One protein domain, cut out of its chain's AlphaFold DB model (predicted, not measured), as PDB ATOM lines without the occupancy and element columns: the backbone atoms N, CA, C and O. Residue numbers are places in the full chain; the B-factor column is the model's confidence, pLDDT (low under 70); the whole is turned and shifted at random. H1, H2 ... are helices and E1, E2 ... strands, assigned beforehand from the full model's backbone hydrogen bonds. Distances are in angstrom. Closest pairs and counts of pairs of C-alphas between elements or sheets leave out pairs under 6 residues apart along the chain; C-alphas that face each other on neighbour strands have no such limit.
ATOM      1  N   VAL A  23     135.678 177.612 117.748       94.31
ATOM      2  CA  VAL A  23     136.890 177.244 117.016       94.31
ATOM      3  C   VAL A  23     137.985 178.224 117.406       94.31
ATOM      4  O   VAL A  23     137.849 179.423 117.177       94.31
ATOM      5  N   ASN A  24     139.058 177.726 118.011       94.31
ATOM      6  CA  ASN A  24     140.210 178.537 118.388       94.31
ATOM      7  C   ASN A  24     141.444 178.063 117.618       94.31
ATOM      8  O   ASN A  24     141.802 176.890 117.701       94.31
ATOM      9  N   SER A  25     142.087 178.964 116.882       92.50
ATOM     10  CA  SER A  25     143.357 178.706 116.213       92.50
ATOM     11  C   SER A  25     144.255 179.938 116.260       92.50
ATOM     12  O   SER A  25     143.756 181.062 116.257       92.50
ATOM     13  N   ALA A  26     145.568 179.712 116.296       90.81
ATOM     14  CA  ALA A  26     146.565 180.769 116.194       90.81
ATOM     15  C   ALA A  26     146.815 181.182 114.732       90.81
ATOM     16  O   ALA A  26     146.913 182.370 114.439       90.81
ATOM     17  N   ASP A  27     146.921 180.205 113.830       89.56
ATOM     18  CA  ASP A  27     147.416 180.396 112.462       89.56
ATOM     19  C   ASP A  27     146.828 179.420 111.426       89.56
ATOM     20  O   ASP A  27     146.771 179.764 110.248       89.56
ATOM     21  N   SER A  28     146.375 178.226 111.835       90.25
ATOM     22  CA  SER A  28     145.870 177.194 110.918       90.25
ATOM     23  C   SER A  28     144.619 176.477 111.421       90.25
ATOM     24  O   SER A  28     144.530 176.005 112.558       90.25
ATOM     25  N   MET A  29     143.641 176.293 110.541       90.38
ATOM     26  CA  MET A  29     142.431 175.521 110.838       90.38
ATOM     27  C   MET A  29     142.708 174.031 111.070       90.38
ATOM     28  O   MET A  29     141.938 173.363 111.758       90.38
ATOM     29  N   ARG A  30     143.821 173.498 110.556       85.75
ATOM     30  CA  ARG A  30     144.251 172.104 110.778       85.75
ATOM     31  C   ARG A  30     144.632 171.805 112.222       85.75
ATOM     32  O   ARG A  30     144.496 170.664 112.659       85.75
ATOM     33  N   THR A  31     145.135 172.806 112.936       87.62
ATOM     34  CA  THR A  31     145.570 172.707 114.337       87.62
ATOM     35  C   THR A  31     144.574 173.359 115.293       87.62
ATOM     36  O   THR A  31     144.813 173.391 116.501       87.62
ATOM     37  N   ALA A  32     143.440 173.842 114.773       91.38
ATOM     38  CA  ALA A  32     142.415 174.501 115.561       91.38
ATOM     39  C   ALA A  32     141.852 173.582 116.654       91.38
ATOM     40  O   ALA A  32     141.507 172.420 116.424       91.38
ATOM     41  N   ARG A  33     141.683 174.141 117.852       92.56
ATOM     42  CA  ARG A  33     140.954 173.515 118.949       92.56
ATOM     43  C   ARG A  33     139.464 173.788 118.780       92.56
ATOM     44  O   ARG A  33     139.025 174.935 118.838       92.56
ATOM     45  N   LEU A  34     138.694 172.717 118.620       93.94
ATOM     46  CA  LEU A  34     137.239 172.754 118.544       93.94
ATOM     47  C   LEU A  34     136.634 172.394 119.908       93.94
ATOM     48  O   LEU A  34     137.023 171.400 120.520       93.94
ATOM     49  N   THR A  35     135.677 173.189 120.380       94.94
ATOM     50  CA  THR A  35     134.865 172.892 121.573       94.94
ATOM     51  C   THR A  35     133.403 173.224 121.300       94.94
ATOM     52  O   THR A  35     133.115 174.130 120.521       94.94
ATOM     53  N   GLY A  36     132.484 172.496 121.924       94.38
ATOM     54  CA  GLY A  36     131.052 172.640 121.684       94.38
ATOM     55  C   GLY A  36     130.242 171.711 122.581       94.38
ATOM     56  O   GLY A  36     130.738 171.223 123.599       94.38
ATOM     57  N   GLY A  37     128.996 171.482 122.191       95.19
ATOM     58  CA  GLY A  37     128.057 170.591 122.852       95.19
ATOM     59  C   GLY A  37     128.256 169.106 122.505       95.19
ATOM     60  O   GLY A  37     129.335 168.685 122.064       95.19
ATOM     61  N   PRO A  38     127.218 168.279 122.736       94.81
ATOM     62  CA  PRO A  38     127.287 166.829 122.560       94.81
ATOM     63  C   PRO A  38     127.699 166.391 121.153       94.81
ATOM     64  O   PRO A  38     128.436 165.417 121.013       94.81
ATOM     65  N   LEU A  39     127.274 167.107 120.109       94.44
ATOM     66  CA  LEU A  39     127.544 166.703 118.733       94.44
ATOM     67  C   LEU A  39     128.998 166.984 118.344       94.44
ATOM     68  O   LEU A  39     129.640 166.161 117.691       94.44
ATOM     69  N   THR A  40     129.551 168.102 118.821       96.12
ATOM     70  CA  THR A  40     130.990 168.368 118.725       96.12
ATOM     71  C   THR A  40     131.797 167.323 119.497       96.12
ATOM     72  O   THR A  40     132.790 166.814 118.975       96.12
ATOM     73  N   ALA A  41     131.377 166.959 120.711       96.06
ATOM     74  CA  ALA A  41     132.062 165.940 121.509       96.06
ATOM     75  C   ALA A  41     132.077 164.565 120.816       96.06
ATOM     76  O   ALA A  41     133.104 163.886 120.800       96.06
ATOM     77  N   ASP A  42     130.961 164.179 120.203       96.94
ATOM     78  CA  ASP A  42     130.822 162.957 119.411       96.94
ATOM     79  C   ASP A  42     131.737 162.956 118.179       96.94
ATOM     80  O   ASP A  42     132.424 161.966 117.916       96.94
ATOM     81  N   TYR A  43     131.816 164.081 117.464       95.88
ATOM     82  CA  TYR A  43     132.704 164.249 116.314       95.88
ATOM     83  C   TYR A  43     134.185 164.150 116.709       95.88
ATOM     84  O   TYR A  43     134.968 163.449 116.065       95.88
ATOM     85  N   LEU A  44     134.581 164.796 117.808       95.44
ATOM     86  CA  LEU A  44     135.943 164.685 118.334       95.44
ATOM     87  C   LEU A  44     136.273 163.252 118.760       95.44
ATOM     88  O   LEU A  44     137.384 162.783 118.513       95.44
ATOM     89  N   ARG A  45     135.309 162.534 119.348       96.38
ATOM     90  CA  ARG A  45     135.495 161.142 119.775       96.38
ATOM     91  C   ARG A  45     135.783 160.220 118.595       96.38
ATOM     92  O   ARG A  45     136.746 159.459 118.658       96.38
ATOM     93  N   ILE A  46     134.991 160.286 117.521       96.44
ATOM     94  CA  ILE A  46     135.242 159.439 116.344       96.44
ATOM     95  C   ILE A  46     136.555 159.810 115.646       96.44
ATOM     96  O   ILE A  46     137.279 158.923 115.192       96.44
ATOM     97  N   ASN A  47     136.923 161.093 115.622       94.38
ATOM     98  CA  ASN A  47     138.211 161.526 115.082       94.38
ATOM     99  C   ASN A  47     139.387 160.964 115.880       94.38
ATOM    100  O   ASN A  47     140.351 160.499 115.282       94.38
ATOM    101  N   GLU A  48     139.315 160.966 117.210       95.25
ATOM    102  CA  GLU A  48     140.389 160.414 118.039       95.25
ATOM    103  C   GLU A  48     140.548 158.903 117.824       95.25
ATOM    104  O   GLU A  48     141.666 158.414 117.676       95.25
ATOM    105  N   VAL A  49     139.433 158.174 117.701       95.62
ATOM    106  CA  VAL A  49     139.438 156.734 117.385       95.62
ATOM    107  C   VAL A  49     140.050 156.460 116.008       95.62
ATOM    108  O   VAL A  49     140.805 155.505 115.838       95.62
ATOM    109  N   THR A  50     139.743 157.290 115.011       96.00
ATOM    110  CA  THR A  50     140.162 157.062 113.620       96.00
ATOM    111  C   THR A  50     141.547 157.613 113.291       96.00
ATOM    112  O   THR A  50     142.197 157.127 112.367       96.00
ATOM    113  N   LYS A  51     142.068 158.567 114.066       94.25
ATOM    114  CA  LYS A  51     143.399 159.169 113.894       94.25
ATOM    115  C   LYS A  51     144.556 158.161 113.787       94.25
ATOM    116  O   LYS A  51     145.361 158.305 112.859       94.25
ATOM    117  N   PRO A  52     144.696 157.141 114.658       96.06
ATOM    118  CA  PRO A  52     145.746 156.135 114.485       96.06
ATOM    119  C   PRO A  52     145.556 155.303 113.208       96.06
ATOM    120  O   PRO A  52     146.545 154.968 112.555       96.06
ATOM    121  N   ILE A  53     144.311 155.026 112.811       96.50
ATOM    122  CA  ILE A  53     143.978 154.298 111.576       96.50
ATOM    123  C   ILE A  53     144.382 155.128 110.348       96.50
ATOM    124  O   ILE A  53     145.017 154.620 109.427       96.50
ATOM    125  N   ALA A  54     144.129 156.439 110.381       92.75
ATOM    126  CA  ALA A  54     144.564 157.383 109.353       92.75
ATOM    127  C   ALA A  54     146.077 157.404 109.176       92.75
ATOM    128  O   ALA A  54     146.577 157.389 108.049       92.75
ATOM    129  N   LYS A  55     146.820 157.383 110.286       93.56
ATOM    130  CA  LYS A  55     148.279 157.312 110.237       93.56
ATOM    131  C   LYS A  55     148.753 156.028 109.554       93.56
ATOM    132  O   LYS A  55     149.653 156.113 108.725       93.56
ATOM    133  N   LYS A  56     148.135 154.875 109.852       93.56
ATOM    134  CA  LYS A  56     148.435 153.605 109.167       93.56
ATOM    135  C   LYS A  56     148.162 153.711 107.667       93.56
ATOM    136  O   LYS A  56     149.036 153.359 106.878       93.56
ATOM    137  N   ALA A  57     146.997 154.241 107.283       90.81
ATOM    138  CA  ALA A  57     146.588 154.393 105.883       90.81
ATOM    139  C   ALA A  57     147.603 155.207 105.068       90.81
ATOM    140  O   ALA A  57     147.993 154.790 103.981       90.81
ATOM    141  N   ASN A  58     148.104 156.310 105.635       89.31
ATOM    142  CA  ASN A  58     149.104 157.172 104.994       89.31
ATOM    143  C   ASN A  58     150.471 156.499 104.795       89.31
ATOM    144  O   ASN A  58     151.288 156.988 104.019       89.31
ATOM    145  N   THR A  59     150.740 155.413 105.516       92.56
ATOM    146  CA  THR A  59     151.998 154.656 105.438       92.56
ATOM    147  C   THR A  59     151.837 153.282 104.786       92.56
ATOM    148  O   THR A  59     152.793 152.509 104.790       92.56
ATOM    149  N   SER A  60     150.646 152.970 104.258       91.88
ATOM    150  CA  SER A  60     150.361 151.696 103.592       91.88
ATOM    151  C   SER A  60     151.262 151.499 102.371       91.88
ATOM    152  O   SER A  60     151.497 152.437 101.608       91.88
ATOM    153  N   LYS A  61     151.767 150.278 102.181       93.06
ATOM    154  CA  LYS A  61     152.708 149.917 101.107       93.06
ATOM    155  C   LYS A  61     152.132 148.922 100.108       93.06
ATOM    156  O   LYS A  61     152.779 148.628  99.106       93.06
ATOM    157  N   SER A  62     150.942 148.386 100.368       93.56
ATOM    158  CA  SER A  62     150.302 147.404  99.494       93.56
ATOM    159  C   SER A  62     148.781 147.528  99.494       93.56
ATOM    160  O   SER A  62     148.183 148.058 100.430       93.56
ATOM    161  N   GLN A  63     148.146 146.982  98.452       88.19
ATOM    162  CA  GLN A  63     146.687 146.916  98.375       88.19
ATOM    163  C   GLN A  63     146.098 146.105  99.536       88.19
ATOM    164  O   GLN A  63     145.137 146.540 100.152       88.19
ATOM    165  N   ALA A  64     146.714 144.974  99.899       92.38
ATOM    166  CA  ALA A  64     146.232 144.132 100.993       92.38
ATOM    167  C   ALA A  64     146.278 144.848 102.357       92.38
ATOM    168  O   ALA A  64     145.348 144.724 103.155       92.38
ATOM    169  N   GLU A  65     147.334 145.626 102.618       94.44
ATOM    170  CA  GLU A  65     147.411 146.479 103.809       94.44
ATOM    171  C   GLU A  65     146.333 147.564 103.779       94.44
ATOM    172  O   GLU A  65     145.643 147.770 104.777       94.44
ATOM    173  N   PHE A  66     146.149 148.222 102.631       92.56
ATOM    174  CA  PHE A  66     145.105 149.228 102.462       92.56
ATOM    175  C   PHE A  66     143.707 148.643 102.701       92.56
ATOM    176  O   PHE A  66     142.929 149.227 103.448       92.56
ATOM    177  N   ASP A  67     143.402 147.465 102.155       92.81
ATOM    178  CA  ASP A  67     142.116 146.783 102.339       92.81
ATOM    179  C   ASP A  67     141.867 146.417 103.807       92.81
ATOM    180  O   ASP A  67     140.750 146.559 104.313       92.81
ATOM    181  N   ALA A  68     142.901 145.964 104.520       95.88
ATOM    182  CA  ALA A  68     142.809 145.674 105.949       95.88
ATOM    183  C   ALA A  68     142.550 146.948 106.772       95.88
ATOM    184  O   ALA A  68     141.683 146.950 107.646       95.88
ATOM    185  N   ILE A  69     143.247 148.043 106.459       96.94
ATOM    186  CA  ILE A  69     143.070 149.346 107.120       96.94
ATOM    187  C   ILE A  69     141.682 149.930 106.821       96.94
ATOM    188  O   ILE A  69     141.028 150.461 107.715       96.94
ATOM    189  N   SER A  70     141.194 149.794 105.590       96.50
ATOM    190  CA  SER A  70     139.849 150.210 105.184       96.50
ATOM    191  C   SER A  70     138.758 149.445 105.942       96.50
ATOM    192  O   SER A  70     137.784 150.042 106.410       96.50
ATOM    193  N   LYS A  71     138.945 148.139 106.175       96.62
ATOM    194  CA  LYS A  71     138.065 147.348 107.055       96.62
ATOM    195  C   LYS A  71     138.134 147.812 108.512       96.62
ATOM    196  O   LYS A  71     137.092 147.924 109.152       96.62
ATOM    197  N   GLU A  72     139.326 148.122 109.025       97.12
ATOM    198  CA  GLU A  72     139.513 148.678 110.378       97.12
ATOM    199  C   GLU A  72     138.758 150.009 110.539       97.12
ATOM    200  O   GLU A  72     138.031 150.201 111.516       97.12
ATOM    201  N   TYR A  73     138.851 150.896 109.543       96.88
ATOM    202  CA  TYR A  73     138.089 152.144 109.482       96.88
ATOM    203  C   TYR A  73     136.583 151.914 109.524       96.88
ATOM    204  O   TYR A  73     135.888 152.531 110.334       96.88
ATOM    205  N   ALA A  74     136.075 151.044 108.649       97.81
ATOM    206  CA  ALA A  74     134.653 150.744 108.599       97.81
ATOM    207  C   ALA A  74     134.168 150.223 109.954       97.81
ATOM    208  O   ALA A  74     133.198 150.748 110.497       97.81
ATOM    209  N   GLN A  75     134.904 149.289 110.558       97.69
ATOM    210  CA  GLN A  75     134.567 148.746 111.868       97.69
ATOM    211  C   GLN A  75     134.543 149.820 112.964       97.69
ATOM    212  O   GLN A  75     133.625 149.828 113.785       97.69
ATOM    213  N   ALA A  76     135.507 150.746 112.976       98.06
ATOM    214  CA  ALA A  76     135.541 151.845 113.942       98.06
ATOM    215  C   ALA A  76     134.283 152.727 113.853       98.06
ATOM    216  O   ALA A  76     133.672 153.046 114.877       98.06
ATOM    217  N   TYR A  77     133.847 153.057 112.635       98.25
ATOM    218  CA  TYR A  77     132.601 153.791 112.417       98.25
ATOM    219  C   TYR A  77     131.370 152.989 112.852       98.25
ATOM    220  O   TYR A  77     130.513 153.528 113.547       98.25
ATOM    221  N   LEU A  78     131.273 151.701 112.510       98.12
ATOM    222  CA  LEU A  78     130.125 150.868 112.894       98.12
ATOM    223  C   LEU A  78     130.012 150.692 114.417       98.12
ATOM    224  O   LEU A  78     128.909 150.743 114.966       98.12
ATOM    225  N   VAL A  79     131.140 150.549 115.121       98.19
ATOM    226  CA  VAL A  79     131.185 150.511 116.594       98.19
ATOM    227  C   VAL A  79     130.675 151.820 117.192       98.19
ATOM    228  O   VAL A  79     129.882 151.789 118.132       98.19
ATOM    229  N   PHE A  80     131.079 152.960 116.630       98.50
ATOM    230  CA  PHE A  80     130.602 154.272 117.062       98.50
ATOM    231  C   PHE A  80     129.092 154.441 116.855       98.50
ATOM    232  O   PHE A  80     128.389 154.891 117.756       98.50
ATOM    233  N   VAL A  81     128.564 154.020 115.702       98.44
ATOM    234  CA  VAL A  81     127.117 154.063 115.430       98.44
ATOM    235  C   VAL A  81     126.353 153.234 116.457       98.44
ATOM    236  O   VAL A  81     125.324 153.672 116.968       98.44
ATOM    237  N   LYS A  82     126.872 152.048 116.793       97.94
ATOM    238  CA  LYS A  82     126.266 151.157 117.785       97.94
ATOM    239  C   LYS A  82     126.229 151.782 119.179       97.94
ATOM    240  O   LYS A  82     125.251 151.587 119.895       97.94
ATOM    241  N   SER A  83     127.279 152.496 119.583       97.94
ATOM    242  CA  SER A  83     127.348 153.109 120.910       97.94
ATOM    243  C   SER A  83     126.605 154.443 120.995       97.94
ATOM    244  O   SER A  83     126.167 154.808 122.087       97.94
ATOM    245  N   HIS A  84     126.460 155.186 119.892       98.06
ATOM    246  CA  HIS A  84     125.881 156.537 119.868       98.06
ATOM    247  C   HIS A  84     124.785 156.701 118.795       98.06
ATOM    248  O   HIS A  84     124.823 157.650 118.008       98.06
ATOM    249  N   PRO A  85     123.775 155.817 118.727       97.88
ATOM    250  CA  PRO A  85     122.860 155.748 117.582       97.88
ATOM    251  C   PRO A  85     122.035 157.028 117.363       97.88
ATOM    252  O   PRO A  85     121.639 157.337 116.240       97.88
ATOM    253  N   THR A  86     121.821 157.825 118.411       96.88
ATOM    254  CA  THR A  86     121.066 159.083 118.346       96.88
ATOM    255  C   THR A  86     121.897 160.293 117.914       96.88
ATOM    256  O   THR A  86     121.336 161.363 117.689       96.88
ATOM    257  N   SER A  87     123.220 160.154 117.801       97.00
ATOM    258  CA  SER A  87     124.112 161.233 117.369       97.00
ATOM    259  C   SER A  87     124.013 161.466 115.868       97.00
ATOM    260  O   SER A  87     124.135 160.521 115.090       97.00
ATOM    261  N   TRP A  88     123.888 162.714 115.415       95.94
ATOM    262  CA  TRP A  88     123.949 163.010 113.976       95.94
ATOM    263  C   TRP A  88     125.287 162.606 113.339       95.94
ATOM    264  O   TRP A  88     125.301 162.272 112.153       95.94
ATOM    265  N   VAL A  89     126.368 162.510 114.126       97.00
ATOM    266  CA  VAL A  89     127.655 161.952 113.675       97.00
ATOM    267  C   VAL A  89     127.506 160.491 113.253       97.00
ATOM    268  O   VAL A  89     128.149 160.064 112.304       97.00
ATOM    269  N   SER A  90     126.614 159.722 113.883       98.00
ATOM    270  CA  SER A  90     126.390 158.308 113.553       98.00
ATOM    271  C   SER A  90     125.783 158.111 112.165       98.00
ATOM    272  O   SER A  90     126.097 157.137 111.483       98.00
ATOM    273  N   LEU A  91     124.960 159.049 111.689       96.88
ATOM    274  CA  LEU A  91     124.474 158.991 110.309       96.88
ATOM    275  C   LEU A  91     125.617 159.218 109.305       96.88
ATOM    276  O   LEU A  91     125.692 158.515 108.301       96.88
ATOM    277  N   GLU A  92     126.528 160.154 109.589       95.19
ATOM    278  CA  GLU A  92     127.728 160.380 108.768       95.19
ATOM    279  C   GLU A  92     128.688 159.177 108.840       95.19
ATOM    280  O   GLU A  92     129.193 158.710 107.820       95.19
ATOM    281  N   ALA A  93     128.875 158.604 110.031       97.31
ATOM    282  CA  ALA A  93     129.719 157.437 110.268       97.31
ATOM    283  C   ALA A  93     129.257 156.212 109.464       97.31
ATOM    284  O   ALA A  93     130.091 155.520 108.889       97.31
ATOM    285  N   LEU A  94     127.946 155.964 109.342       97.06
ATOM    286  CA  LEU A  94     127.426 154.899 108.471       97.06
ATOM    287  C   LEU A  94     127.820 155.102 107.002       97.06
ATOM    288  O   LEU A  94     128.146 154.136 106.307       97.06
ATOM    289  N   GLN A  95     127.808 156.349 106.527       94.94
ATOM    290  CA  GLN A  95     128.222 156.673 105.162       94.94
ATOM    291  C   GLN A  95     129.727 156.484 104.971       94.94
ATOM    292  O   GLN A  95     130.134 155.918 103.955       94.94
ATOM    293  N   TYR A  96     130.546 156.883 105.946       95.38
ATOM    294  CA  TYR A  96     131.987 156.634 105.893       95.38
ATOM    295  C   TYR A  96     132.331 155.158 105.981       95.38
ATOM    296  O   TYR A  96     133.166 154.698 105.208       95.38
ATOM    297  N   ALA A  97     131.654 154.395 106.840       96.69
ATOM    298  CA  ALA A  97     131.841 152.952 106.914       96.69
ATOM    299  C   ALA A  97     131.634 152.305 105.541       96.69
ATOM    300  O   ALA A  97     132.499 151.572 105.073       96.69
ATOM    301  N   ARG A  98     130.542 152.673 104.854       94.31
ATOM    302  CA  ARG A  98     130.232 152.213 103.495       94.31
ATOM    303  C   ARG A  98     131.317 152.581 102.480       94.31
ATOM    304  O   ARG A  98     131.610 151.781 101.598       94.31
ATOM    305  N   GLN A  99     131.858 153.798 102.547       92.38
ATOM    306  CA  GLN A  99     132.914 154.239 101.628       92.38
ATOM    307  C   GLN A  99     134.221 153.476 101.840       92.38
ATOM    308  O   GLN A  99     134.940 153.235 100.876       92.38
ATOM    309  N   MET A 100     134.519 153.108 103.086       94.19
ATOM    310  CA  MET A 100     135.747 152.400 103.437       94.19
ATOM    311  C   MET A 100     135.642 150.910 103.114       94.19
ATOM    312  O   MET A 100     136.575 150.331 102.573       94.19
ATOM    313  N   ASN A 101     134.505 150.279 103.399       94.00
ATOM    314  CA  ASN A 101     134.292 148.867 103.112       94.00
ATOM    315  C   ASN A 101     132.818 148.610 102.754       94.00
ATOM    316  O   ASN A 101     131.940 148.992 103.535       94.00
ATOM    317  N   PRO A 102     132.516 147.940 101.624       90.88
ATOM    318  CA  PRO A 102     131.149 147.555 101.285       90.88
ATOM    319  C   PRO A 102     130.509 146.730 102.419       90.88
ATOM    320  O   PRO A 102     131.010 145.648 102.737       90.88
ATOM    321  N   PRO A 103     129.428 147.217 103.055       93.31
ATOM    322  CA  PRO A 103     128.863 146.564 104.228       93.31
ATOM    323  C   PRO A 103     127.869 145.466 103.837       93.31
ATOM    324  O   PRO A 103     127.224 145.531 102.788       93.31
ATOM    325  N   GLN A 104     127.678 144.484 104.719       94.12
ATOM    326  CA  GLN A 104     126.629 143.476 104.547       94.12
ATOM    327  C   GLN A 104     125.303 143.949 105.149       94.12
ATOM    328  O   GLN A 104     125.282 144.557 106.217       94.12
ATOM    329  N   TYR A 105     124.170 143.601 104.521       95.94
ATOM    330  CA  TYR A 105     122.842 144.000 105.010       95.94
ATOM    331  C   TYR A 105     122.626 143.669 106.497       95.94
ATOM    332  O   TYR A 105     122.184 144.527 107.260       95.94
ATOM    333  N   ALA A 106     122.979 142.450 106.918       95.75
ATOM    334  CA  ALA A 106     122.787 141.979 108.291       95.75
ATOM    335  C   ALA A 106     123.570 142.795 109.337       95.75
ATOM    336  O   ALA A 106     123.149 142.882 110.488       95.75
ATOM    337  N   GLU A 107     124.684 143.404 108.937       95.19
ATOM    338  CA  GLU A 107     125.546 144.199 109.808       95.19
ATOM    339  C   GLU A 107     124.992 145.614 110.013       95.19
ATOM    340  O   GLU A 107     124.891 146.094 111.143       95.19
ATOM    341  N   VAL A 108     124.594 146.281 108.926       97.44
ATOM    342  CA  VAL A 108     124.223 147.705 108.961       97.44
ATOM    343  C   VAL A 108     122.728 147.965 109.123       97.44
ATOM    344  O   VAL A 108     122.353 149.045 109.582       97.44
ATOM    345  N   ALA A 109     121.854 147.002 108.810       97.94
ATOM    346  CA  ALA A 109     120.410 147.189 108.962       97.94
ATOM    347  C   ALA A 109     119.978 147.464 110.419       97.94
ATOM    348  O   ALA A 109     119.205 148.405 110.623       97.94
ATOM    349  N   PRO A 110     120.486 146.747 111.448       98.38
ATOM    350  CA  PRO A 110     120.158 147.055 112.842       98.38
ATOM    351  C   PRO A 110     120.678 148.429 113.281       98.38
ATOM    352  O   PRO A 110     119.999 149.143 114.015       98.38
ATOM    353  N   LEU A 111     121.862 148.820 112.801       98.50
ATOM    354  CA  LEU A 111     122.482 150.108 113.121       98.50
ATOM    355  C   LEU A 111     121.684 151.276 112.538       98.50
ATOM    356  O   LEU A 111     121.413 152.253 113.231       98.50
ATOM    357  N   TYR A 112     121.240 151.149 111.288       98.50
ATOM    358  CA  TYR A 112     120.352 152.127 110.672       98.50
ATOM    359  C   TYR A 112     118.991 152.197 111.372       98.50
ATOM    360  O   TYR A 112     118.460 153.285 111.577       98.50
ATOM    361  N   ALA A 113     118.425 151.055 111.774       98.38
ATOM    362  CA  ALA A 113     117.159 151.014 112.503       98.38
ATOM    363  C   ALA A 113     117.239 151.685 113.887       98.38
ATOM    364  O   ALA A 113     116.234 152.229 114.345       98.38
ATOM    365  N   ALA A 114     118.417 151.675 114.519       98.44
ATOM    366  CA  ALA A 114     118.672 152.338 115.795       98.44
ATOM    367  C   ALA A 114     118.756 153.872 115.685       98.44
ATOM    368  O   ALA A 114     118.617 154.559 116.698       98.44
ATOM    369  N   LEU A 115     118.954 154.423 114.480       98.50
ATOM    370  CA  LEU A 115     118.923 155.868 114.264       98.50
ATOM    371  C   LEU A 115     117.537 156.451 114.581       98.50
ATOM    372  O   LEU A 115     116.487 155.839 114.344       98.50
ATOM    373  N   THR A 116     117.521 157.700 115.036       98.44
ATOM    374  CA  THR A 116     116.284 158.443 115.298       98.44
ATOM    375  C   THR A 116     115.421 158.583 114.033       98.44
ATOM    376  O   THR A 116     115.934 158.572 112.905       98.44
ATOM    377  N   PRO A 117     114.097 158.778 114.184       98.56
ATOM    378  CA  PRO A 117     113.220 159.074 113.053       98.56
ATOM    379  C   PRO A 117     113.685 160.284 112.230       98.56
ATOM    380  O   PRO A 117     113.653 160.231 111.004       98.56
ATOM    381  N   ALA A 118     114.181 161.340 112.885       98.06
ATOM    382  CA  ALA A 118     114.684 162.537 112.213       98.06
ATOM    383  C   ALA A 118     115.917 162.239 111.345       98.06
ATOM    384  O   ALA A 118     115.975 162.668 110.192       98.06
ATOM    385  N   GLN A 119     116.867 161.446 111.856       98.06
ATOM    386  CA  GLN A 119     118.035 161.014 111.084       98.06
ATOM    387  C   GLN A 119     117.623 160.223 109.847       98.06
ATOM    388  O   GLN A 119     118.059 160.558 108.748       98.06
ATOM    389  N   ARG A 120     116.740 159.229 109.993       98.31
ATOM    390  CA  ARG A 120     116.272 158.409 108.862       98.31
ATOM    391  C   ARG A 120     115.457 159.204 107.841       98.31
ATOM    392  O   ARG A 120     115.558 158.936 106.650       98.31
ATOM    393  N   ALA A 121     114.690 160.199 108.286       98.38
ATOM    394  CA  ALA A 121     113.878 161.049 107.415       98.38
ATOM    395  C   ALA A 121     114.685 162.126 106.663       98.38
ATOM    396  O   ALA A 121     114.191 162.669 105.671       98.38
ATOM    397  N   SER A 122     115.905 162.438 107.109       97.81
ATOM    398  CA  SER A 122     116.792 163.393 106.434       97.81
ATOM    399  C   SER A 122     117.236 162.891 105.046       97.81
ATOM    400  O   SER A 122     117.262 161.679 104.823       97.81
ATOM    401  N   PRO A 123     117.637 163.772 104.105       97.56
ATOM    402  CA  PRO A 123     118.184 163.346 102.812       97.56
ATOM    403  C   PRO A 123     119.320 162.303 102.903       97.56
ATOM    404  O   PRO A 123     119.201 161.264 102.250       97.56
ATOM    405  N   PRO A 124     120.370 162.481 103.737       96.12
ATOM    406  CA  PRO A 124     121.398 161.451 103.912       96.12
ATOM    407  C   PRO A 124     120.863 160.149 104.529       96.12
ATOM    408  O   PRO A 124     121.362 159.069 104.209       96.12
ATOM    409  N   GLY A 125     119.843 160.231 105.389       97.88
ATOM    410  CA  GLY A 125     119.179 159.068 105.979       97.88
ATOM    411  C   GLY A 125     118.366 158.268 104.970       97.88
ATOM    412  O   GLY A 125     118.465 157.042 104.948       97.88
ATOM    413  N   LYS A 126     117.604 158.944 104.107       98.31
ATOM    414  CA  LYS A 126     116.836 158.313 103.025       98.31
ATOM    415  C   LYS A 126     117.755 157.651 102.011       98.31
ATOM    416  O   LYS A 126     117.579 156.473 101.736       98.31
ATOM    417  N   PHE A 127     118.803 158.356 101.580       96.31
ATOM    418  CA  PHE A 127     119.821 157.796 100.689       96.31
ATOM    419  C   PHE A 127     120.412 156.490 101.238       96.31
ATOM    420  O   PHE A 127     120.530 155.496 100.520       96.31
ATOM    421  N   TYR A 128     120.756 156.461 102.530       97.12
ATOM    422  CA  TYR A 128     121.268 155.241 103.153       97.12
ATOM    423  C   TYR A 128     120.198 154.140 103.257       97.12
ATOM    424  O   TYR A 128     120.506 152.963 103.079       97.12
ATOM    425  N   GLY A 129     118.940 154.511 103.508       97.56
ATOM    426  CA  GLY A 129     117.799 153.592 103.510       97.56
ATOM    427  C   GLY A 129     117.554 152.931 102.150       97.56
ATOM    428  O   GLY A 129     117.368 151.716 102.088       97.56
ATOM    429  N   ASP A 130     117.637 153.694 101.061       96.81
ATOM    430  CA  ASP A 130     117.499 153.176  99.694       96.81
ATOM    431  C   ASP A 130     118.643 152.210  99.357       96.81
ATOM    432  O   ASP A 130     118.425 151.114  98.836       96.81
ATOM    433  N   MET A 131     119.871 152.563  99.750       95.31
ATOM    434  CA  MET A 131     121.016 151.661  99.634       95.31
ATOM    435  C   MET A 131     120.798 150.361 100.428       95.31
ATOM    436  O   MET A 131     121.105 149.280  99.923       95.31
ATOM    437  N   LEU A 132     120.243 150.427 101.644       96.88
ATOM    438  CA  LEU A 132     119.924 149.235 102.441       96.88
ATOM    439  C   LEU A 132     118.895 148.331 101.764       96.88
ATOM    440  O   LEU A 132     119.005 147.112 101.887       96.88
ATOM    441  N   ALA A 133     117.917 148.892 101.052       95.50
ATOM    442  CA  ALA A 133     116.973 148.100 100.270       95.50
ATOM    443  C   ALA A 133     117.694 147.316  99.160       95.50
ATOM    444  O   ALA A 133     117.442 146.121  98.998       95.50
ATOM    445  N   GLY A 134     118.650 147.951  98.474       94.38
ATOM    446  CA  GLY A 134     119.532 147.287  97.511       94.38
ATOM    447  C   GLY A 134     120.356 146.161  98.143       94.38
ATOM    448  O   GLY A 134     120.310 145.032  97.663       94.38
ATOM    449  N   LEU A 135     121.027 146.430  99.271       95.56
ATOM    450  CA  LEU A 135     121.796 145.415 100.009       95.56
ATOM    451  C   LEU A 135     120.926 144.245 100.479       95.56
ATOM    452  O   LEU A 135     121.393 143.111 100.517       95.56
ATOM    453  N   LYS A 136     119.666 144.500 100.848       96.44
ATOM    454  CA  LYS A 136     118.715 143.448 101.222       96.44
ATOM    455  C   LYS A 136     118.364 142.567 100.027       96.44
ATOM    456  O   LYS A 136     118.318 141.349 100.165       96.44
ATOM    457  N   ALA A 137     118.110 143.184  98.875       95.44
ATOM    458  CA  ALA A 137     117.743 142.487  97.646       95.44
ATOM    459  C   ALA A 137     118.879 141.603  97.105       95.44
ATOM    460  O   ALA A 137     118.611 140.619  96.422       95.44
ATOM    461  N   THR A 138     120.132 141.926  97.432       94.12
ATOM    462  CA  THR A 138     121.329 141.179  97.011       94.12
ATOM    463  C   THR A 138     122.061 140.494  98.170       94.12
ATOM    464  O   THR A 138     123.210 140.078  98.021       94.12
ATOM    465  N   ALA A 139     121.415 140.356  99.332       95.00
ATOM    466  CA  ALA A 139     122.011 139.715 100.497       95.00
ATOM    467  C   ALA A 139     122.328 138.232 100.235       95.00
ATOM    468  O   ALA A 139     121.673 137.563  99.437       95.00
TER     469      ALA A 139
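What this domain is: This is residues 23 to 139 of the 213 residues of the protein "TlpA family protein disulfide reductase" of Hymenobacter sp. BRD67 (UniProt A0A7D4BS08). Three helices, H1, H2 and H3, form an up-and-down bundle, each running against the one before; H4 and H6 make a smaller pair on the side away from H1. At the opposite end residues 26 to 31 stick out as a free loop before the short strand E1. The printed part has 117 residues with one named strand, then six named helices, and is mostly helix. It is only just compact, close to loose, with a radius of gyration of the C-alphas of 15.6 A, and spans 50 by 39 by 21 A.

How they stand to each other: Residues 23 to 24 pair antiparallel with residues 33 to 34 of E1, residues 33 to 35. H1, residues 38 to 58, and H2, residues 63 to 83, form a hairpin at a shallow tilt of 14 degrees; their closest C-alphas, Ala 57 and Ile 69, are 6.3 A apart. H2 and H3, residues 88 to 100, form another at 21 degrees, with the C-alphas of Ala 74 and Ala 97 closest, 4.0 A. H4, residues 105 to 114, touches residues 78 to 82 of H2 alone, closest at the C-alphas of Lys 82 and Leu 111, 6.1 A. H5, residues 117 to 121, only just touches H6, residues 123 to 137, and only at the corner, with 3 pairs of C-alphas within 8 A. H4 and H6 touch, opposite ways, closest at the C-alphas of Tyr 105 and Leu 135, 5.3 A. Every O i to N i+4 pair is within hydrogen-bond range in H2, H5 and H6, against 15 of 17 in H1, 7 of 9 in H3 and 4 of 6 in H4.

Where its parts are: H1 begins at C-alpha 38 (127.287, 166.829, 122.560) and measures 29.6 A, H2 30.3 A, H3 19.0 A; H6 measures 21.5 A, ending at C-alpha 137 (117.743, 142.487, 97.646).

The domain as a whole: The C-alphas of Ala 26 and Ala 137, the two farthest apart, are 51.4 A apart. The printed part has no cut, its links between named elements are tight, and no printed residue is under 70 in pLDDT.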